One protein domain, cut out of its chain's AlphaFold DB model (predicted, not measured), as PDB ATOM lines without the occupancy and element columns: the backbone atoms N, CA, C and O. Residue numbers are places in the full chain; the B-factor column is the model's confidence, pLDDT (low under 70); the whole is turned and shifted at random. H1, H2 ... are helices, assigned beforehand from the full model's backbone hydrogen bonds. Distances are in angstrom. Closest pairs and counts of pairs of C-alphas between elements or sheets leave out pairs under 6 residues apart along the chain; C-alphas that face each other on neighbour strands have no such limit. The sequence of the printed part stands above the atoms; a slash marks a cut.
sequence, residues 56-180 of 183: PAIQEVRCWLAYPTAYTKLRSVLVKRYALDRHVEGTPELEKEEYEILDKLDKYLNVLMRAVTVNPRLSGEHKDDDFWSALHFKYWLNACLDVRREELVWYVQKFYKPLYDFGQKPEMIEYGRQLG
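What this domain is: This is residues 56 to 180 of the 183 residues of an uncharacterized protein of Acidobacteria bacterium (UniProt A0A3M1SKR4). A long helix, H3, runs along one side of an elongated helical body, with H2, H1 and H7 crossing it at successive places along its length. H5 and H6 lie nearest the middle, H8 packs on H5, and residues 124 to 131, with part of H4, stick out. The 125 printed residues include eight named helices, H1 to H8, and no named strand: all helix, compact, radius of gyration of the C-alphas 15.4 A, spans 53 by 27 by 26 A.

How they stand to each other: H3, residues 96 to 117, touches H1, residues 56 to 66, about perpendicular at 85 degrees, with C-alphas of Lys 104 and Ala 57 closest, 5.2 A. Residues 98 to 102 of H3 touch H2, residues 68 to 85, at 84 degrees, about perpendicular; C-alphas of Glu 98 and Val 77 are closest, 5.9 A. Residues 112 to 116 of H3 touch H7, residues 161 to 167, at a steep tilt of 61 degrees; C-alphas of Met 113 and Leu 163 are closest, 5.6 A. H6, residues 147 to 159, touches H2 at 44 degrees, a steep tilt, closest at C-alphas of Glu 151 and Leu 78, 5.9 A. H5, residues 137 to 144, touches H8, residues 170 to 178, closest at C-alphas of Asn 142 and Gly 176, 5.7 A. H4, residues 129 to 134, touches no helix. Every O i to N i+4 pair is within hydrogen-bond range in H1, H3, H4, H5, H7 and H8; H2 has 10 of 14, H6 7 of 9.

Where its parts are: H3 spans 30.9 A from C-alpha 96 at (-29.390, -37.116, -20.127); H2 spans 24.6 A, with a kink of 34 degrees near residue 75. H8 ends at C-alpha 178, (-0.118, -52.413, -0.826).

The domain as a whole: The C-alphas farthest apart, of Gly 90 and Lys 127, are 53.6 A apart. The printed part has no cut. The link from H3 to H4 is long, and residues 119 to 135 are under pLDDT 70.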
ATOM      1  N   PRO A  56     -27.065 -42.350  -1.859       98.06
ATOM      2  CA  PRO A  56     -27.241 -43.391  -2.873       98.06
ATOM      3  C   PRO A  56     -26.418 -43.168  -4.147       98.06
ATOM      4  O   PRO A  56     -25.929 -44.130  -4.738       98.06
ATOM      5  N   ALA A  57     -26.217 -41.911  -4.562       97.81
ATOM      6  CA  ALA A  57     -25.416 -41.593  -5.745       97.81
ATOM      7  C   ALA A  57     -23.944 -41.966  -5.528       97.81
ATOM      8  O   ALA A  57     -23.316 -42.594  -6.379       97.81
ATOM      9  N   ILE A  58     -23.409 -41.637  -4.351       97.31
ATOM     10  CA  ILE A  58     -22.043 -42.000  -3.959       97.31
ATOM     11  C   ILE A  58     -21.902 -43.516  -3.815       97.31
ATOM     12  O   ILE A  58     -20.891 -44.088  -4.226       97.31
ATOM     13  N   GLN A  59     -22.910 -44.189  -3.259       97.06
ATOM     14  CA  GLN A  59     -22.931 -45.645  -3.173       97.06
ATOM     15  C   GLN A  59     -22.851 -46.302  -4.559       97.06
ATOM     16  O   GLN A  59     -22.106 -47.270  -4.718       97.06
ATOM     17  N   GLU A  60     -23.553 -45.769  -5.559       97.88
ATOM     18  CA  GLU A  60     -23.490 -46.275  -6.934       97.88
ATOM     19  C   GLU A  60     -22.087 -46.106  -7.539       97.88
ATOM     20  O   GLU A  60     -21.538 -47.066  -8.081       97.88
ATOM     21  N   VAL A  61     -21.444 -44.946  -7.348       97.94
ATOM     22  CA  VAL A  61     -20.054 -44.733  -7.791       97.94
ATOM     23  C   VAL A  61     -19.100 -45.708  -7.110       97.94
ATOM     24  O   VAL A  61     -18.265 -46.325  -7.769       97.94
ATOM     25  N   ARG A  62     -19.244 -45.925  -5.798       96.25
ATOM     26  CA  ARG A  62     -18.448 -46.930  -5.078       96.25
ATOM     27  C   ARG A  62     -18.650 -48.332  -5.638       96.25
ATOM     28  O   ARG A  62     -17.682 -49.079  -5.733       96.25
ATOM     29  N   CYS A  63     -19.867 -48.676  -6.053       96.94
ATOM     30  CA  CYS A  63     -20.145 -49.935  -6.740       96.94
ATOM     31  C   CYS A  63     -19.399 -50.016  -8.083       96.94
ATOM     32  O   CYS A  63     -18.699 -50.999  -8.326       96.94
ATOM     33  N   TRP A  64     -19.448 -48.965  -8.912       97.19
ATOM     34  CA  TRP A  64     -18.676 -48.902 -10.161       97.19
ATOM     35  C   TRP A  64     -17.174 -49.072  -9.920       97.19
ATOM     36  O   TRP A  64     -16.504 -49.764 -10.678       97.19
ATOM     37  N   LEU A  65     -16.639 -48.485  -8.849       95.69
ATOM     38  CA  LEU A  65     -15.217 -48.571  -8.519       95.69
ATOM     39  C   LEU A  65     -14.818 -49.888  -7.841       95.69
ATOM     40  O   LEU A  65     -13.648 -50.261  -7.916       95.69
ATOM     41  N   ALA A  66     -15.736 -50.592  -7.182       94.25
ATOM     42  CA  ALA A  66     -15.455 -51.879  -6.547       94.25
ATOM     43  C   ALA A  66     -15.534 -53.053  -7.537       94.25
ATOM     44  O   ALA A  66     -14.779 -54.014  -7.405       94.25
ATOM     45  N   TYR A  67     -16.407 -52.968  -8.547       93.88
ATOM     46  CA  TYR A  67     -16.682 -54.066  -9.475       93.88
ATOM     47  C   TYR A  67     -16.297 -53.702 -10.920       93.88
ATOM     48  O   TYR A  67     -16.931 -52.829 -11.516       93.88
ATOM     49  N   PRO A  68     -15.320 -54.395 -11.546       92.06
ATOM     50  CA  PRO A  68     -14.887 -54.103 -12.918       92.06
ATOM     51  C   PRO A  68     -16.011 -54.160 -13.961       92.06
ATOM     52  O   PRO A  68     -16.027 -53.367 -14.898       92.06
ATOM     53  N   THR A  69     -16.974 -55.067 -13.792       94.38
ATOM     54  CA  THR A  69     -18.142 -55.175 -14.679       94.38
ATOM     55  C   THR A  69     -19.036 -53.944 -14.584       94.38
ATOM     56  O   THR A  69     -19.461 -53.422 -15.611       94.38
ATOM     57  N   ALA A  70     -19.267 -53.428 -13.376       94.62
ATOM     58  CA  ALA A  70     -20.058 -52.223 -13.153       94.62
ATOM     59  C   ALA A  70     -19.334 -50.961 -13.661       94.62
ATOM     60  O   ALA A  70     -19.980 -50.050 -14.177       94.62
ATOM     61  N   TYR A  71     -17.997 -50.935 -13.590       96.44
ATOM     62  CA  TYR A  71     -17.182 -49.842 -14.127       96.44
ATOM     63  C   TYR A  71     -17.389 -49.613 -15.629       96.44
ATOM     64  O   TYR A  71     -17.268 -48.480 -16.082       96.44
ATOM     65  N   THR A  72     -17.735 -50.645 -16.410       96.25
ATOM     66  CA  THR A  72     -17.942 -50.509 -17.867       96.25
ATOM     67  C   THR A  72     -18.971 -49.433 -18.227       96.25
ATOM     68  O   THR A  72     -18.761 -48.698 -19.191       96.25
ATOM     69  N   LYS A  73     -20.016 -49.276 -17.402       95.75
ATOM     70  CA  LYS A  73     -21.045 -48.237 -17.540       95.75
ATOM     71  C   LYS A  73     -20.481 -46.831 -17.333       95.75
ATOM     72  O   LYS A  73     -20.800 -45.921 -18.086       95.75
ATOM     73  N   LEU A  74     -19.637 -46.643 -16.320       97.50
ATOM     74  CA  LEU A  74     -18.971 -45.359 -16.098       97.50
ATOM     75  C   LEU A  74     -17.939 -45.083 -17.201       97.50
ATOM     76  O   LEU A  74     -17.844 -43.970 -17.713       97.50
ATOM     77  N   ARG A  75     -17.187 -46.114 -17.596       97.50
ATOM     78  CA  ARG A  75     -16.144 -46.027 -18.615       97.50
ATOM     79  C   ARG A  75     -16.690 -45.546 -19.955       97.50
ATOM     80  O   ARG A  75     -16.073 -44.672 -20.550       97.50
ATOM     81  N   SER A  76     -17.825 -46.072 -20.425       97.50
ATOM     82  CA  SER A  76     -18.407 -45.647 -21.709       97.50
ATOM     83  C   SER A  76     -18.711 -44.147 -21.735       97.50
ATOM     84  O   SER A  76     -18.392 -43.469 -22.711       97.50
ATOM     85  N   VAL A  77     -19.231 -43.615 -20.627       98.00
ATOM     86  CA  VAL A  77     -19.512 -42.182 -20.465       98.00
ATOM     87  C   VAL A  77     -18.217 -41.364 -20.428       98.00
ATOM     88  O   VAL A  77     -18.114 -40.340 -21.104       98.00
ATOM     89  N   LEU A  78     -17.198 -41.824 -19.694       98.00
ATOM     90  CA  LEU A  78     -15.901 -41.143 -19.612       98.00
ATOM     91  C   LEU A  78     -15.159 -41.115 -20.957       98.00
ATOM     92  O   LEU A  78     -14.590 -40.084 -21.307       98.00
ATOM     93  N   VAL A  79     -15.210 -42.199 -21.739       97.69
ATOM     94  CA  VAL A  79     -14.643 -42.255 -23.101       97.69
ATOM     95  C   VAL A  79     -15.315 -41.223 -24.006       97.69
ATOM     96  O   VAL A  79     -14.634 -40.469 -24.702       97.69
ATOM     97  N   LYS A  80     -16.650 -41.140 -23.975       97.44
ATOM     98  CA  LYS A  80     -17.401 -40.156 -24.763       97.44
ATOM     99  C   LYS A  80     -17.081 -38.726 -24.322       97.44
ATOM    100  O   LYS A  80     -16.800 -37.869 -25.156       97.44
ATOM    101  N   ARG A  81     -17.015 -38.476 -23.009       97.50
ATOM    102  CA  ARG A  81     -16.604 -37.180 -22.447       97.50
ATOM    103  C   ARG A  81     -15.183 -36.786 -22.864       97.50
ATOM    104  O   ARG A  81     -14.950 -35.618 -23.164       97.50
ATOM    105  N   TYR A  82     -14.257 -37.740 -22.905       96.81
ATOM    106  CA  TYR A  82     -12.888 -37.530 -23.375       96.81
ATOM    107  C   TYR A  82     -12.830 -37.126 -24.852       96.81
ATOM    108  O   TYR A  82     -12.134 -36.175 -25.208       96.81
ATOM    109  N   ALA A  83     -13.589 -37.816 -25.708       96.56
ATOM    110  CA  ALA A  83     -13.687 -37.491 -27.128       96.56
ATOM    111  C   ALA A  83     -14.280 -36.087 -27.361       96.56
ATOM    112  O   ALA A  83     -13.764 -35.335 -28.190       96.56
ATOM    113  N   LEU A  84     -15.293 -35.704 -26.572       95.56
ATOM    114  CA  LEU A  84     -15.870 -34.357 -26.590       95.56
ATOM    115  C   LEU A  84     -14.859 -33.279 -26.160       95.56
ATOM    116  O   LEU A  84     -14.741 -32.268 -26.847       95.56
ATOM    117  N   ASP A  85     -14.090 -33.495 -25.082       95.31
ATOM    118  CA  ASP A  85     -13.042 -32.551 -24.626       95.31
ATOM    119  C   ASP A  85     -11.935 -32.358 -25.676       95.31
ATOM    120  O   ASP A  85     -11.321 -31.297 -25.748       95.31
ATOM    121  N   ARG A  86     -11.692 -33.372 -26.517       94.38
ATOM    122  CA  ARG A  86     -10.717 -33.324 -27.617       94.38
ATOM    123  C   ARG A  86     -11.282 -32.837 -28.950       94.38
ATOM    124  O   ARG A  86     -10.540 -32.828 -29.928       94.38
ATOM    125  N   HIS A  87     -12.552 -32.436 -28.997       92.38
ATOM    126  CA  HIS A  87     -13.232 -32.015 -30.225       92.38
ATOM    127  C   HIS A  87     -13.131 -33.050 -31.361       92.38
ATOM    128  O   HIS A  87     -12.937 -32.693 -32.522       92.38
ATOM    129  N   VAL A  88     -13.244 -34.343 -31.033       91.50
ATOM    130  CA  VAL A  88     -13.250 -35.406 -32.048       91.50
ATOM    131  C   VAL A  88     -14.508 -35.271 -32.906       91.50
ATOM    132  O   VAL A  88     -15.630 -35.337 -32.395       91.50
ATOM    133  N   GLU A  89     -14.319 -35.078 -34.211       91.56
ATOM    134  CA  GLU A  89     -15.404 -34.883 -35.172       91.56
ATOM    135  C   GLU A  89     -16.396 -36.059 -35.153       91.56
ATOM    136  O   GLU A  89     -16.007 -37.222 -35.049       91.56
ATOM    137  N   GLY A  90     -17.693 -35.749 -35.223       90.25
ATOM    138  CA  GLY A  90     -18.763 -36.752 -35.208       90.25
ATOM    139  C   GLY A  90     -19.086 -37.344 -33.832       90.25
ATOM    140  O   GLY A  90     -19.943 -38.223 -33.750       90.25
ATOM    141  N   THR A  91     -18.453 -36.876 -32.750       91.56
ATOM    142  CA  THR A  91     -18.807 -37.314 -31.391       91.56
ATOM    143  C   THR A  91     -20.163 -36.726 -30.988       91.56
ATOM    144  O   THR A  91     -20.283 -35.501 -30.917       91.56
ATOM    145  N   PRO A  92     -21.187 -37.553 -30.704       92.38
ATOM    146  CA  PRO A  92     -22.473 -37.044 -30.248       92.38
ATOM    147  C   PRO A  92     -22.354 -36.447 -28.842       92.38
ATOM    148  O   PRO A  92     -21.543 -36.900 -28.030       92.38
ATOM    149  N   GLU A  93     -23.193 -35.457 -28.536       94.69
ATOM    150  CA  GLU A  93     -23.319 -34.932 -27.174       94.69
ATOM    151  C   GLU A  93     -23.757 -36.029 -26.194       94.69
ATOM    152  O   GLU A  93     -24.327 -37.054 -26.581       94.69
ATOM    153  N   LEU A  94     -23.453 -35.829 -24.910       95.50
ATOM    154  CA  LEU A  94     -23.895 -36.732 -23.851       95.50
ATOM    155  C   LEU A  94     -25.418 -36.673 -23.701       95.50
ATOM    156  O   LEU A  94     -26.004 -35.594 -23.623       95.50
ATOM    157  N   GLU A  95     -26.036 -37.843 -23.622       97.62
ATOM    158  CA  GLU A  95     -27.453 -37.992 -23.315       97.62
ATOM    159  C   GLU A  95     -27.716 -37.681 -21.837       97.62
ATOM    160  O   GLU A  95     -26.802 -37.615 -21.006       97.62
ATOM    161  N   LYS A  96     -28.988 -37.488 -21.486       97.62
ATOM    162  CA  LYS A  96     -29.390 -37.116 -20.127       97.62
ATOM    163  C   LYS A  96     -28.914 -38.146 -19.098       97.62
ATOM    164  O   LYS A  96     -28.344 -37.779 -18.075       97.62
ATOM    165  N   GLU A  97     -29.110 -39.424 -19.384       97.81
ATOM    166  CA  GLU A  97     -28.744 -40.543 -18.517       97.81
ATOM    167  C   GLU A  97     -27.220 -40.636 -18.330       97.81
ATOM    168  O   GLU A  97     -26.736 -41.005 -17.258       97.81
ATOM    169  N   GLU A  98     -26.449 -40.263 -19.354       97.69
ATOM    170  CA  GLU A  98     -24.987 -40.196 -19.292       97.69
ATOM    171  C   GLU A  98     -24.518 -39.013 -18.433       97.69
ATOM    172  O   GLU A  98     -23.591 -39.152 -17.633       97.69
ATOM    173  N   TYR A  99     -25.194 -37.866 -18.535       97.50
ATOM    174  CA  TYR A  99     -24.953 -36.725 -17.653       97.50
ATOM    175  C   TYR A  99     -25.265 -37.044 -16.191       97.50
ATOM    176  O   TYR A  99     -24.486 -36.677 -15.315       97.50
ATOM    177  N   GLU A 100     -26.347 -37.770 -15.908       98.19
ATOM    178  CA  GLU A 100     -26.674 -38.205 -14.544       98.19
ATOM    179  C   GLU A 100     -25.589 -39.126 -13.958       98.19
ATOM    180  O   GLU A 100     -25.317 -39.084 -12.759       98.19
ATOM    181  N   ILE A 101     -24.930 -39.946 -14.784       98.19
ATOM    182  CA  ILE A 101     -23.783 -40.765 -14.360       98.19
ATOM    183  C   ILE A 101     -22.585 -39.879 -13.994       98.19
ATOM    184  O   ILE A 101     -21.954 -40.114 -12.958       98.19
ATOM    185  N   LEU A 102     -22.284 -38.859 -14.807       97.88
ATOM    186  CA  LEU A 102     -21.220 -37.899 -14.500       97.88
ATOM    187  C   LEU A 102     -21.522 -37.090 -13.242       97.88
ATOM    188  O   LEU A 102     -20.633 -36.942 -12.414       97.88
ATOM    189  N   ASP A 103     -22.762 -36.642 -13.042       98.31
ATOM    190  CA  ASP A 103     -23.148 -35.869 -11.856       98.31
ATOM    191  C   ASP A 103     -22.943 -36.676 -10.563       98.31
ATOM    192  O   ASP A 103     -22.402 -36.180  -9.570       98.31
ATOM    193  N   LYS A 104     -23.263 -37.977 -10.588       98.56
ATOM    194  CA  LYS A 104     -22.964 -38.893  -9.474       98.56
ATOM    195  C   LYS A 104     -21.459 -38.990  -9.216       98.56
ATOM    196  O   LYS A 104     -21.038 -38.923  -8.055       98.56
ATOM    197  N   LEU A 105     -20.648 -39.128 -10.271       98.38
ATOM    198  CA  LEU A 105     -19.186 -39.142 -10.158       98.38
ATOM    199  C   LEU A 105     -18.654 -37.811  -9.605       98.38
ATOM    200  O   LEU A 105     -17.827 -37.818  -8.697       98.38
ATOM    201  N   ASP A 106     -19.141 -36.678 -10.099       98.31
ATOM    202  CA  ASP A 106     -18.718 -35.354  -9.654       98.31
ATOM    203  C   ASP A 106     -19.071 -35.127  -8.186       98.31
ATOM    204  O   ASP A 106     -18.241 -34.668  -7.397       98.31
ATOM    205  N   LYS A 107     -20.274 -35.522  -7.767       97.88
ATOM    206  CA  LYS A 107     -20.672 -35.503  -6.359       97.88
ATOM    207  C   LYS A 107     -19.716 -36.330  -5.498       97.88
ATOM    208  O   LYS A 107     -19.269 -35.857  -4.454       97.88
ATOM    209  N   TYR A 108     -19.358 -37.529  -5.950       97.25
ATOM    210  CA  TYR A 108     -18.391 -38.393  -5.278       97.25
ATOM    211  C   TYR A 108     -16.998 -37.749  -5.162       97.25
ATOM    212  O   TYR A 108     -16.440 -37.671  -4.064       97.25
ATOM    213  N   LEU A 109     -16.451 -37.231  -6.265       96.94
ATOM    214  CA  LEU A 109     -15.129 -36.598  -6.300       96.94
ATOM    215  C   LEU A 109     -15.086 -35.315  -5.461       96.94
ATOM    216  O   LEU A 109     -14.095 -35.061  -4.775       96.94
ATOM    217  N   ASN A 110     -16.177 -34.549  -5.425       96.00
ATOM    218  CA  ASN A 110     -16.316 -33.390  -4.547       96.00
ATOM    219  C   ASN A 110     -16.265 -33.772  -3.063       96.00
ATOM    220  O   ASN A 110     -15.660 -33.050  -2.269       96.00
ATOM    221  N   VAL A 111     -16.851 -34.906  -2.672       94.12
ATOM    222  CA  VAL A 111     -16.742 -35.406  -1.293       94.12
ATOM    223  C   VAL A 111     -15.307 -35.811  -0.964       94.12
ATOM    224  O   VAL A 111     -14.806 -35.421   0.091       94.12
ATOM    225  N   LEU A 112     -14.613 -36.507  -1.871       92.12
ATOM    226  CA  LEU A 112     -13.195 -36.839  -1.682       92.12
ATOM    227  C   LEU A 112     -12.318 -35.585  -1.578       92.12
ATOM    228  O   LEU A 112     -11.457 -35.494  -0.706       92.12
ATOM    229  N   MET A 113     -12.559 -34.589  -2.427       91.69
ATOM    230  CA  MET A 113     -11.838 -33.320  -2.395       91.69
ATOM    231  C   MET A 113     -12.069 -32.570  -1.080       91.69
ATOM    232  O   MET A 113     -11.108 -32.090  -0.486       91.69
ATOM    233  N   ARG A 114     -13.309 -32.526  -0.572       88.75
ATOM    234  CA  ARG A 114     -13.609 -31.957   0.755       88.75
ATOM    235  C   ARG A 114     -12.893 -32.711   1.873       88.75
ATOM    236  O   ARG A 114     -12.379 -32.085   2.791       88.75
ATOM    237  N   ALA A 115     -12.825 -34.037   1.795       85.25
ATOM    238  CA  ALA A 115     -12.091 -34.836   2.771       85.25
ATOM    239  C   ALA A 115     -10.592 -34.481   2.789       85.25
ATOM    240  O   ALA A 115     -10.005 -34.340   3.862       85.25
ATOM    241  N   VAL A 116      -9.995 -34.265   1.612       82.19
ATOM    242  CA  VAL A 116      -8.597 -33.826   1.478       82.19
ATOM    243  C   VAL A 116      -8.386 -32.404   2.013       82.19
ATOM    244  O   VAL A 116      -7.390 -32.160   2.691       82.19
ATOM    245  N   THR A 117      -9.301 -31.463   1.757       79.38
ATOM    246  CA  THR A 117      -9.140 -30.061   2.188       79.38
ATOM    247  C   THR A 117      -9.405 -29.841   3.674       79.38
ATOM    248  O   THR A 117      -8.749 -29.005   4.294       79.38
ATOM    249  N   VAL A 118     -10.330 -30.596   4.273       74.31
ATOM    250  CA  VAL A 118     -10.668 -30.503   5.707       74.31
ATOM    251  C   VAL A 118      -9.547 -31.048   6.595       74.31
ATOM    252  O   VAL A 118      -9.532 -30.787   7.799       74.31
ATOM    253  N   ASN A 119      -8.566 -31.749   6.020       61.69
ATOM    254  CA  ASN A 119      -7.424 -32.246   6.769       61.69
ATOM    255  C   ASN A 119      -6.079 -31.622   6.342       61.69
ATOM    256  O   ASN A 119      -5.317 -32.235   5.592       61.69
ATOM    257  N   PRO A 120      -5.702 -30.462   6.912       50.31
ATOM    258  CA  PRO A 120      -4.359 -29.901   6.748       50.31
ATOM    259  C   PRO A 120      -3.247 -30.718   7.445       50.31
ATOM    260  O   PRO A 120      -2.083 -30.349   7.346       50.31
ATOM    261  N   ARG A 121      -3.575 -31.809   8.160       51.44
ATOM    262  CA  ARG A 121      -2.658 -32.634   8.971       51.44
ATOM    263  C   ARG A 121      -2.573 -34.109   8.549       51.44
ATOM    264  O   ARG A 121      -1.970 -34.900   9.270       51.44
ATOM    265  N   LEU A 122      -3.052 -34.478   7.356       50.69
ATOM    266  CA  LEU A 122      -2.703 -35.768   6.721       50.69
ATOM    267  C   LEU A 122      -1.197 -35.886   6.394       50.69
ATOM    268  O   LEU A 122      -0.771 -36.931   5.923       50.69
ATOM    269  N   SER A 123      -0.397 -34.836   6.630       44.28
ATOM    270  CA  SER A 123       1.021 -34.743   6.266       44.28
ATOM    271  C   SER A 123       2.030 -34.855   7.425       44.28
ATOM    272  O   SER A 123       3.175 -34.463   7.233       44.28
ATOM    273  N   GLY A 124       1.669 -35.413   8.591       45.34
ATOM    274  CA  GLY A 124       2.681 -36.150   9.375       45.34
ATOM    275  C   GLY A 124       3.101 -35.686  10.777       45.34
ATOM    276  O   GLY A 124       4.292 -35.697  11.051       45.34
ATOM    277  N   GLU A 125       2.187 -35.418  11.720       41.16
ATOM    278  CA  GLU A 125       2.592 -35.302  13.147       41.16
ATOM    279  C   GLU A 125       1.690 -35.992  14.185       41.16
ATOM    280  O   GLU A 125       2.066 -36.091  15.356       41.16
ATOM    281  N   HIS A 126       0.532 -36.540  13.809       44.94
ATOM    282  CA  HIS A 126      -0.316 -37.273  14.754       44.94
ATOM    283  C   HIS A 126      -0.611 -38.682  14.254       44.94
ATOM    284  O   HIS A 126      -1.098 -38.866  13.146       44.94
ATOM    285  N   LYS A 127      -0.344 -39.657  15.134       46.75
ATOM    286  CA  LYS A 127      -0.617 -41.100  15.027       46.75
ATOM    287  C   LYS A 127      -2.103 -41.460  14.834       46.75
ATOM    288  O   LYS A 127      -2.447 -42.630  14.910       46.75
ATOM    289  N   ASP A 128      -2.971 -40.498  14.537       49.22
ATOM    290  CA  ASP A 128      -4.385 -40.730  14.219       49.22
ATOM    291  C   ASP A 128      -4.569 -41.174  12.748       49.22
ATOM    292  O   ASP A 128      -5.588 -40.889  12.111       49.22
ATOM    293  N   ASP A 129      -3.586 -41.900  12.200       52.41
ATOM    294  CA  ASP A 129      -3.722 -42.660  10.951       52.41
ATOM    295  C   ASP A 129      -4.883 -43.671  11.049       52.41
ATOM    296  O   ASP A 129      -5.526 -43.977  10.040       52.41
ATOM    297  N   ASP A 130      -5.223 -44.114  12.264       55.69
ATOM    298  CA  ASP A 130      -6.331 -45.027  12.573       55.69
ATOM    299  C   ASP A 130      -7.709 -44.465  12.177       55.69
ATOM    300  O   ASP A 130      -8.606 -45.202  11.769       55.69
ATOM    301  N   PHE A 131      -7.899 -43.144  12.231       55.09
ATOM    302  CA  PHE A 131      -9.219 -42.552  11.996       55.09
ATOM    303  C   PHE A 131      -9.547 -42.402  10.502       55.09
ATOM    304  O   PHE A 131     -10.686 -42.591  10.079       55.09
ATOM    305  N   TRP A 132      -8.543 -42.116   9.665       54.75
ATOM    306  CA  TRP A 132      -8.717 -42.044   8.206       54.75
ATOM    307  C   TRP A 132      -8.599 -43.403   7.525       54.75
ATOM    308  O   TRP A 132      -9.235 -43.624   6.489       54.75
ATOM    309  N   SER A 133      -7.829 -44.321   8.111       55.31
ATOM    310  CA  SER A 133      -7.861 -45.729   7.714       55.31
ATOM    311  C   SER A 133      -9.238 -46.350   7.979       55.31
ATOM    312  O   SER A 133      -9.730 -47.055   7.098       55.31
ATOM    313  N   ALA A 134      -9.933 -45.984   9.068       53.53
ATOM    314  CA  ALA A 134     -11.309 -46.431   9.331       53.53
ATOM    315  C   ALA A 134     -12.301 -46.082   8.201       53.53
ATOM    316  O   ALA A 134     -13.248 -46.821   7.934       53.53
ATOM    317  N   LEU A 135     -12.065 -44.985   7.481       60.50
ATOM    318  CA  LEU A 135     -12.933 -44.533   6.393       60.50
ATOM    319  C   LEU A 135     -12.661 -45.191   5.044       60.50
ATOM    320  O   LEU A 135     -13.437 -44.995   4.106       60.50
ATOM    321  N   HIS A 136     -11.548 -45.917   4.906       72.81
ATOM    322  CA  HIS A 136     -11.075 -46.422   3.618       72.81
ATOM    323  C   HIS A 136     -10.983 -45.313   2.542       72.81
ATOM    324  O   HIS A 136     -10.950 -45.603   1.348       72.81
ATOM    325  N   PHE A 137     -10.926 -44.024   2.918       79.94
ATOM    326  CA  PHE A 137     -10.869 -42.916   1.953       79.94
ATOM    327  C   PHE A 137      -9.615 -43.007   1.088       79.94
ATOM    328  O   PHE A 137      -9.681 -42.765  -0.114       79.94
ATOM    329  N   LYS A 138      -8.490 -43.429   1.686       83.00
ATOM    330  CA  LYS A 138      -7.261 -43.710   0.942       83.00
ATOM    331  C   LYS A 138      -7.504 -44.795  -0.118       83.00
ATOM    332  O   LYS A 138      -7.047 -44.627  -1.242       83.00
ATOM    333  N   TYR A 139      -8.252 -45.859   0.193       89.81
ATOM    334  CA  TYR A 139      -8.615 -46.910  -0.773       89.81
ATOM    335  C   TYR A 139      -9.469 -46.339  -1.906       89.81
ATOM    336  O   TYR A 139      -9.159 -46.533  -3.074       89.81
ATOM    337  N   TRP A 140     -10.507 -45.581  -1.563       92.94
ATOM    338  CA  TRP A 140     -11.455 -45.016  -2.520       92.94
ATOM    339  C   TRP A 140     -10.817 -43.992  -3.464       92.94
ATOM    340  O   TRP A 140     -11.049 -44.044  -4.668       92.94
ATOM    341  N   LEU A 141      -9.928 -43.142  -2.947       92.00
ATOM    342  CA  LEU A 141      -9.108 -42.262  -3.776       92.00
ATOM    343  C   LEU A 141      -8.159 -43.061  -4.681       92.00
ATOM    344  O   LEU A 141      -8.058 -42.770  -5.870       92.00
ATOM    345  N   ASN A 142      -7.487 -44.087  -4.152       91.06
ATOM    346  CA  ASN A 142      -6.623 -44.948  -4.959       91.06
ATOM    347  C   ASN A 142      -7.392 -45.684  -6.063       91.06
ATOM    348  O   ASN A 142      -6.888 -45.798  -7.175       91.06
ATOM    349  N   ALA A 143      -8.626 -46.107  -5.800       93.44
ATOM    350  CA  ALA A 143      -9.481 -46.744  -6.793       93.44
ATOM    351  C   ALA A 143      -9.833 -45.807  -7.965       93.44
ATOM    352  O   ALA A 143     -10.076 -46.289  -9.075       93.44
ATOM    353  N   CYS A 144      -9.852 -44.488  -7.747       94.00
ATOM    354  CA  CYS A 144      -9.997 -43.497  -8.819       94.00
ATOM    355  C   CYS A 144      -8.714 -43.265  -9.618       94.00
ATOM    356  O   CYS A 144      -8.782 -42.785 -10.745       94.00
ATOM    357  N   LEU A 145      -7.562 -43.571  -9.024       94.25
ATOM    358  CA  LEU A 145      -6.238 -43.306  -9.586       94.25
ATOM    359  C   LEU A 145      -5.533 -44.576 -10.082       94.25
ATOM    360  O   LEU A 145      -4.333 -44.561 -10.332       94.25
ATOM    361  N   ASP A 146      -6.276 -45.670 -10.208       92.69
ATOM    362  CA  ASP A 146      -5.789 -46.924 -10.766       92.69
ATOM    363  C   ASP A 146      -5.543 -46.769 -12.274       92.69
ATOM    364  O   ASP A 146      -6.474 -46.469 -13.023       92.69
ATOM    365  N   VAL A 147      -4.317 -47.020 -12.741       88.38
ATOM    366  CA  VAL A 147      -3.947 -46.890 -14.168       88.38
ATOM    367  C   VAL A 147      -4.744 -47.810 -15.083       88.38
ATOM    368  O   VAL A 147      -4.864 -47.533 -16.268       88.38
ATOM    369  N   ARG A 148      -5.369 -48.870 -14.558       91.69
ATOM    370  CA  ARG A 148      -6.304 -49.708 -15.331       91.69
ATOM    371  C   ARG A 148      -7.578 -48.953 -15.748       91.69
ATOM    372  O   ARG A 148      -8.398 -49.497 -16.485       91.69
ATOM    373  N   ARG A 149      -7.776 -47.734 -15.238       95.00
ATOM    374  CA  ARG A 149      -8.934 -46.854 -15.441       95.00
ATOM    375  C   ARG A 149      -8.490 -45.514 -16.018       95.00
ATOM    376  O   ARG A 149      -8.828 -44.462 -15.480       95.00
ATOM    377  N   GLU A 150      -7.717 -45.558 -17.096       95.62
ATOM    378  CA  GLU A 150      -7.073 -44.390 -17.712       95.62
ATOM    379  C   GLU A 150      -8.033 -43.210 -17.933       95.62
ATOM    380  O   GLU A 150      -7.674 -42.062 -17.674       95.62
ATOM    381  N   GLU A 151      -9.277 -43.475 -18.340       96.44
ATOM    382  CA  GLU A 151     -10.267 -42.427 -18.601       96.44
ATOM    383  C   GLU A 151     -10.724 -41.727 -17.314       96.44
ATOM    384  O   GLU A 151     -10.949 -40.517 -17.307       96.44
ATOM    385  N   LEU A 152     -10.814 -42.460 -16.201       97.56
ATOM    386  CA  LEU A 152     -11.116 -41.879 -14.895       97.56
ATOM    387  C   LEU A 152      -9.914 -41.113 -14.342       97.56
ATOM    388  O   LEU A 152     -10.088 -40.011 -13.829       97.56
ATOM    389  N   VAL A 153      -8.702 -41.656 -14.493       97.31
ATOM    390  CA  VAL A 153      -7.466 -40.966 -14.098       97.31
ATOM    391  C   VAL A 153      -7.359 -39.628 -14.825       97.31
ATOM    392  O   VAL A 153      -7.150 -38.599 -14.181       97.31
ATOM    393  N   TRP A 154      -7.574 -39.622 -16.144       97.50
ATOM    394  CA  TRP A 154      -7.625 -38.399 -16.940       97.50
ATOM    395  C   TRP A 154      -8.684 -37.425 -16.417       97.50
ATOM    396  O   TRP A 154      -8.392 -36.243 -16.231       97.50
ATOM    397  N   TYR A 155      -9.900 -37.908 -16.155       98.12
ATOM    398  CA  TYR A 155     -10.999 -37.061 -15.695       98.12
ATOM    399  C   TYR A 155     -10.662 -36.378 -14.363       98.12
ATOM    400  O   TYR A 155     -10.808 -35.162 -14.221       98.12
ATOM    401  N   VAL A 156     -10.126 -37.140 -13.405       97.62
ATOM    402  CA  VAL A 156      -9.687 -36.620 -12.104       97.62
ATOM    403  C   VAL A 156      -8.525 -35.638 -12.278       97.62
ATOM    404  O   VAL A 156      -8.540 -34.569 -11.675       97.62
ATOM    405  N   GLN A 157      -7.552 -35.938 -13.139       96.94
ATOM    406  CA  GLN A 157      -6.430 -35.042 -13.424       96.94
ATOM    407  C   GLN A 157      -6.884 -33.708 -14.042       96.94
ATOM    408  O   GLN A 157      -6.364 -32.653 -13.675       96.94
ATOM    409  N   LYS A 158      -7.851 -33.744 -14.969       97.00
ATOM    410  CA  LYS A 158      -8.343 -32.576 -15.714       97.00
ATOM    411  C   LYS A 158      -9.253 -31.685 -14.867       97.00
ATOM    412  O   LYS A 158      -9.053 -30.472 -14.851       97.00
ATOM    413  N   PHE A 159     -10.240 -32.265 -14.180       97.12
ATOM    414  CA  PHE A 159     -11.301 -31.510 -13.495       97.12
ATOM    415  C   PHE A 159     -11.108 -31.409 -11.975       97.12
ATOM    416  O   PHE A 159     -11.619 -30.482 -11.353       97.12
ATOM    417  N   TYR A 160     -10.322 -32.307 -11.374       96.44
ATOM    418  CA  TYR A 160     -10.099 -32.392  -9.927       96.44
ATOM    419  C   TYR A 160      -8.601 -32.401  -9.592       96.44
ATOM    420  O   TYR A 160      -8.137 -33.171  -8.749       96.44
ATOM    421  N   LYS A 161      -7.825 -31.519 -10.239       94.12
ATOM    422  CA  LYS A 161      -6.359 -31.463 -10.105       94.12
ATOM    423  C   LYS A 161      -5.850 -31.504  -8.650       94.12
ATOM    424  O   LYS A 161      -4.948 -32.294  -8.392       94.12
ATOM    425  N   PRO A 162      -6.410 -30.754  -7.674       91.50
ATOM    426  CA  PRO A 162      -5.939 -30.832  -6.287       91.50
ATOM    427  C   PRO A 162      -6.072 -32.233  -5.675       91.50
ATOM    428  O   PRO A 162      -5.218 -32.662  -4.901       91.50
ATOM    429  N   LEU A 163      -7.132 -32.961  -6.041       92.12
ATOM    430  CA  LEU A 163      -7.354 -34.337  -5.609       92.12
ATOM    431  C   LEU A 163      -6.354 -35.293  -6.272       92.12
ATOM    432  O   LEU A 163      -5.795 -36.154  -5.593       92.12
ATOM    433  N   TYR A 164      -6.091 -35.108  -7.572       94.50
ATOM    434  CA  TYR A 164      -5.057 -35.850  -8.295       94.50
ATOM    435  C   TYR A 164      -3.677 -35.644  -7.662       94.50
ATOM    436  O   TYR A 164      -3.024 -36.618  -7.294       94.50
ATOM    437  N   ASP A 165      -3.266 -34.390  -7.459       91.38
ATOM    438  CA  ASP A 165      -1.972 -34.027  -6.871       91.38
ATOM    439  C   ASP A 165      -1.810 -34.621  -5.463       91.38
ATOM    440  O   ASP A 165      -0.755 -35.162  -5.130       91.38
ATOM    441  N   PHE A 166      -2.866 -34.578  -4.640       88.81
ATOM    442  CA  PHE A 166      -2.866 -35.230  -3.328       88.81
ATOM    443  C   PHE A 166      -2.679 -36.745  -3.451       88.81
ATOM    444  O   PHE A 166      -1.922 -37.352  -2.694       88.81
ATOM    445  N   GLY A 167      -3.342 -37.356  -4.429       88.69
ATOM    446  CA  GLY A 167      -3.188 -38.764  -4.741       88.69
ATOM    447  C   GLY A 167      -1.767 -39.143  -5.145       88.69
ATOM    448  O   GLY A 167      -1.357 -40.249  -4.814       88.69
ATOM    449  N   GLN A 168      -1.003 -38.258  -5.789       90.81
ATOM    450  CA  GLN A 168       0.379 -38.506  -6.235       90.81
ATOM    451  C   GLN A 168       1.438 -38.419  -5.126       90.81
ATOM    452  O   GLN A 168       2.618 -38.654  -5.384       90.81
ATOM    453  N   LYS A 169       1.059 -38.102  -3.884       85.75
ATOM    454  CA  LYS A 169       2.023 -38.081  -2.781       85.75
ATOM    455  C   LYS A 169       2.605 -39.483  -2.507       85.75
ATOM    456  O   LYS A 169       1.868 -40.468  -2.637       85.75
ATOM    457  N   PRO A 170       3.890 -39.606  -2.116       84.94
ATOM    458  CA  PRO A 170       4.552 -40.900  -1.917       84.94
ATOM    459  C   PRO A 170       3.790 -41.863  -0.999       84.94
ATOM    460  O   PRO A 170       3.618 -43.029  -1.345       84.94
ATOM    461  N   GLU A 171       3.252 -41.366   0.115       82.31
ATOM    462  CA  GLU A 171       2.481 -42.144   1.086       82.31
ATOM    463  C   GLU A 171       1.193 -42.727   0.487       82.31
ATOM    464  O   GLU A 171       0.775 -43.840   0.810       82.31
ATOM    465  N   MET A 172       0.576 -41.999  -0.442       83.00
ATOM    466  CA  MET A 172      -0.622 -42.447  -1.140       83.00
ATOM    467  C   MET A 172      -0.277 -43.483  -2.208       83.00
ATOM    468  O   MET A 172      -1.032 -44.444  -2.382       83.00
ATOM    469  N   ILE A 173       0.860 -43.305  -2.897       84.88
ATOM    470  CA  ILE A 173       1.397 -44.271  -3.862       84.88
ATOM    471  C   ILE A 173       1.683 -45.604  -3.181       84.88
ATOM    472  O   ILE A 173       1.230 -46.644  -3.657       84.88
ATOM    473  N   GLU A 174       2.412 -45.569  -2.071       83.50
ATOM    474  CA  GLU A 174       2.777 -46.762  -1.316       83.50
ATOM    475  C   GLU A 174       1.539 -47.513  -0.820       83.50
ATOM    476  O   GLU A 174       1.407 -48.712  -1.074       83.50
ATOM    477  N   TYR A 175       0.584 -46.798  -0.220       82.12
ATOM    478  CA  TYR A 175      -0.685 -47.381   0.215       82.12
ATOM    479  C   TYR A 175      -1.463 -48.017  -0.951       82.12
ATOM    480  O   TYR A 175      -2.017 -49.106  -0.819       82.12
ATOM    481  N   GLY A 176      -1.473 -47.375  -2.124       78.88
ATOM    482  CA  GLY A 176      -2.088 -47.932  -3.329       78.88
ATOM    483  C   GLY A 176      -1.458 -49.255  -3.764       78.88
ATOM    484  O   GLY A 176      -2.178 -50.220  -4.025       78.88
ATOM    485  N   ARG A 177      -0.121 -49.330  -3.776       85.19
ATOM    486  CA  ARG A 177       0.607 -50.561  -4.125       85.19
ATOM    487  C   ARG A 177       0.307 -51.700  -3.154       85.19
ATOM    488  O   ARG A 177       0.111 -52.825  -3.603       85.19
ATOM    489  N   GLN A 178       0.227 -51.416  -1.852       86.06
ATOM    490  CA  GLN A 178      -0.118 -52.413  -0.826       86.06
ATOM    491  C   GLN A 178      -1.503 -53.041  -1.061       86.06
ATOM    492  O   GLN A 178      -1.725 -54.199  -0.720       86.06
ATOM    493  N   LEU A 179      -2.417 -52.296  -1.686       82.56
ATOM    494  CA  LEU A 179      -3.769 -52.742  -2.030       82.56
ATOM    495  C   LEU A 179      -3.888 -53.338  -3.444       82.56
ATOM    496  O   LEU A 179      -4.988 -53.683  -3.871       82.56
ATOM    497  N   GLY A 180      -2.782 -53.450  -4.186       84.12
ATOM    498  CA  GLY A 180      -2.773 -53.982  -5.551       84.12
ATOM    499  C   GLY A 180      -3.268 -53.004  -6.622       84.12
ATOM    500  O   GLY A 180      -3.595 -53.429  -7.734       84.12
TER     501      GLY A 180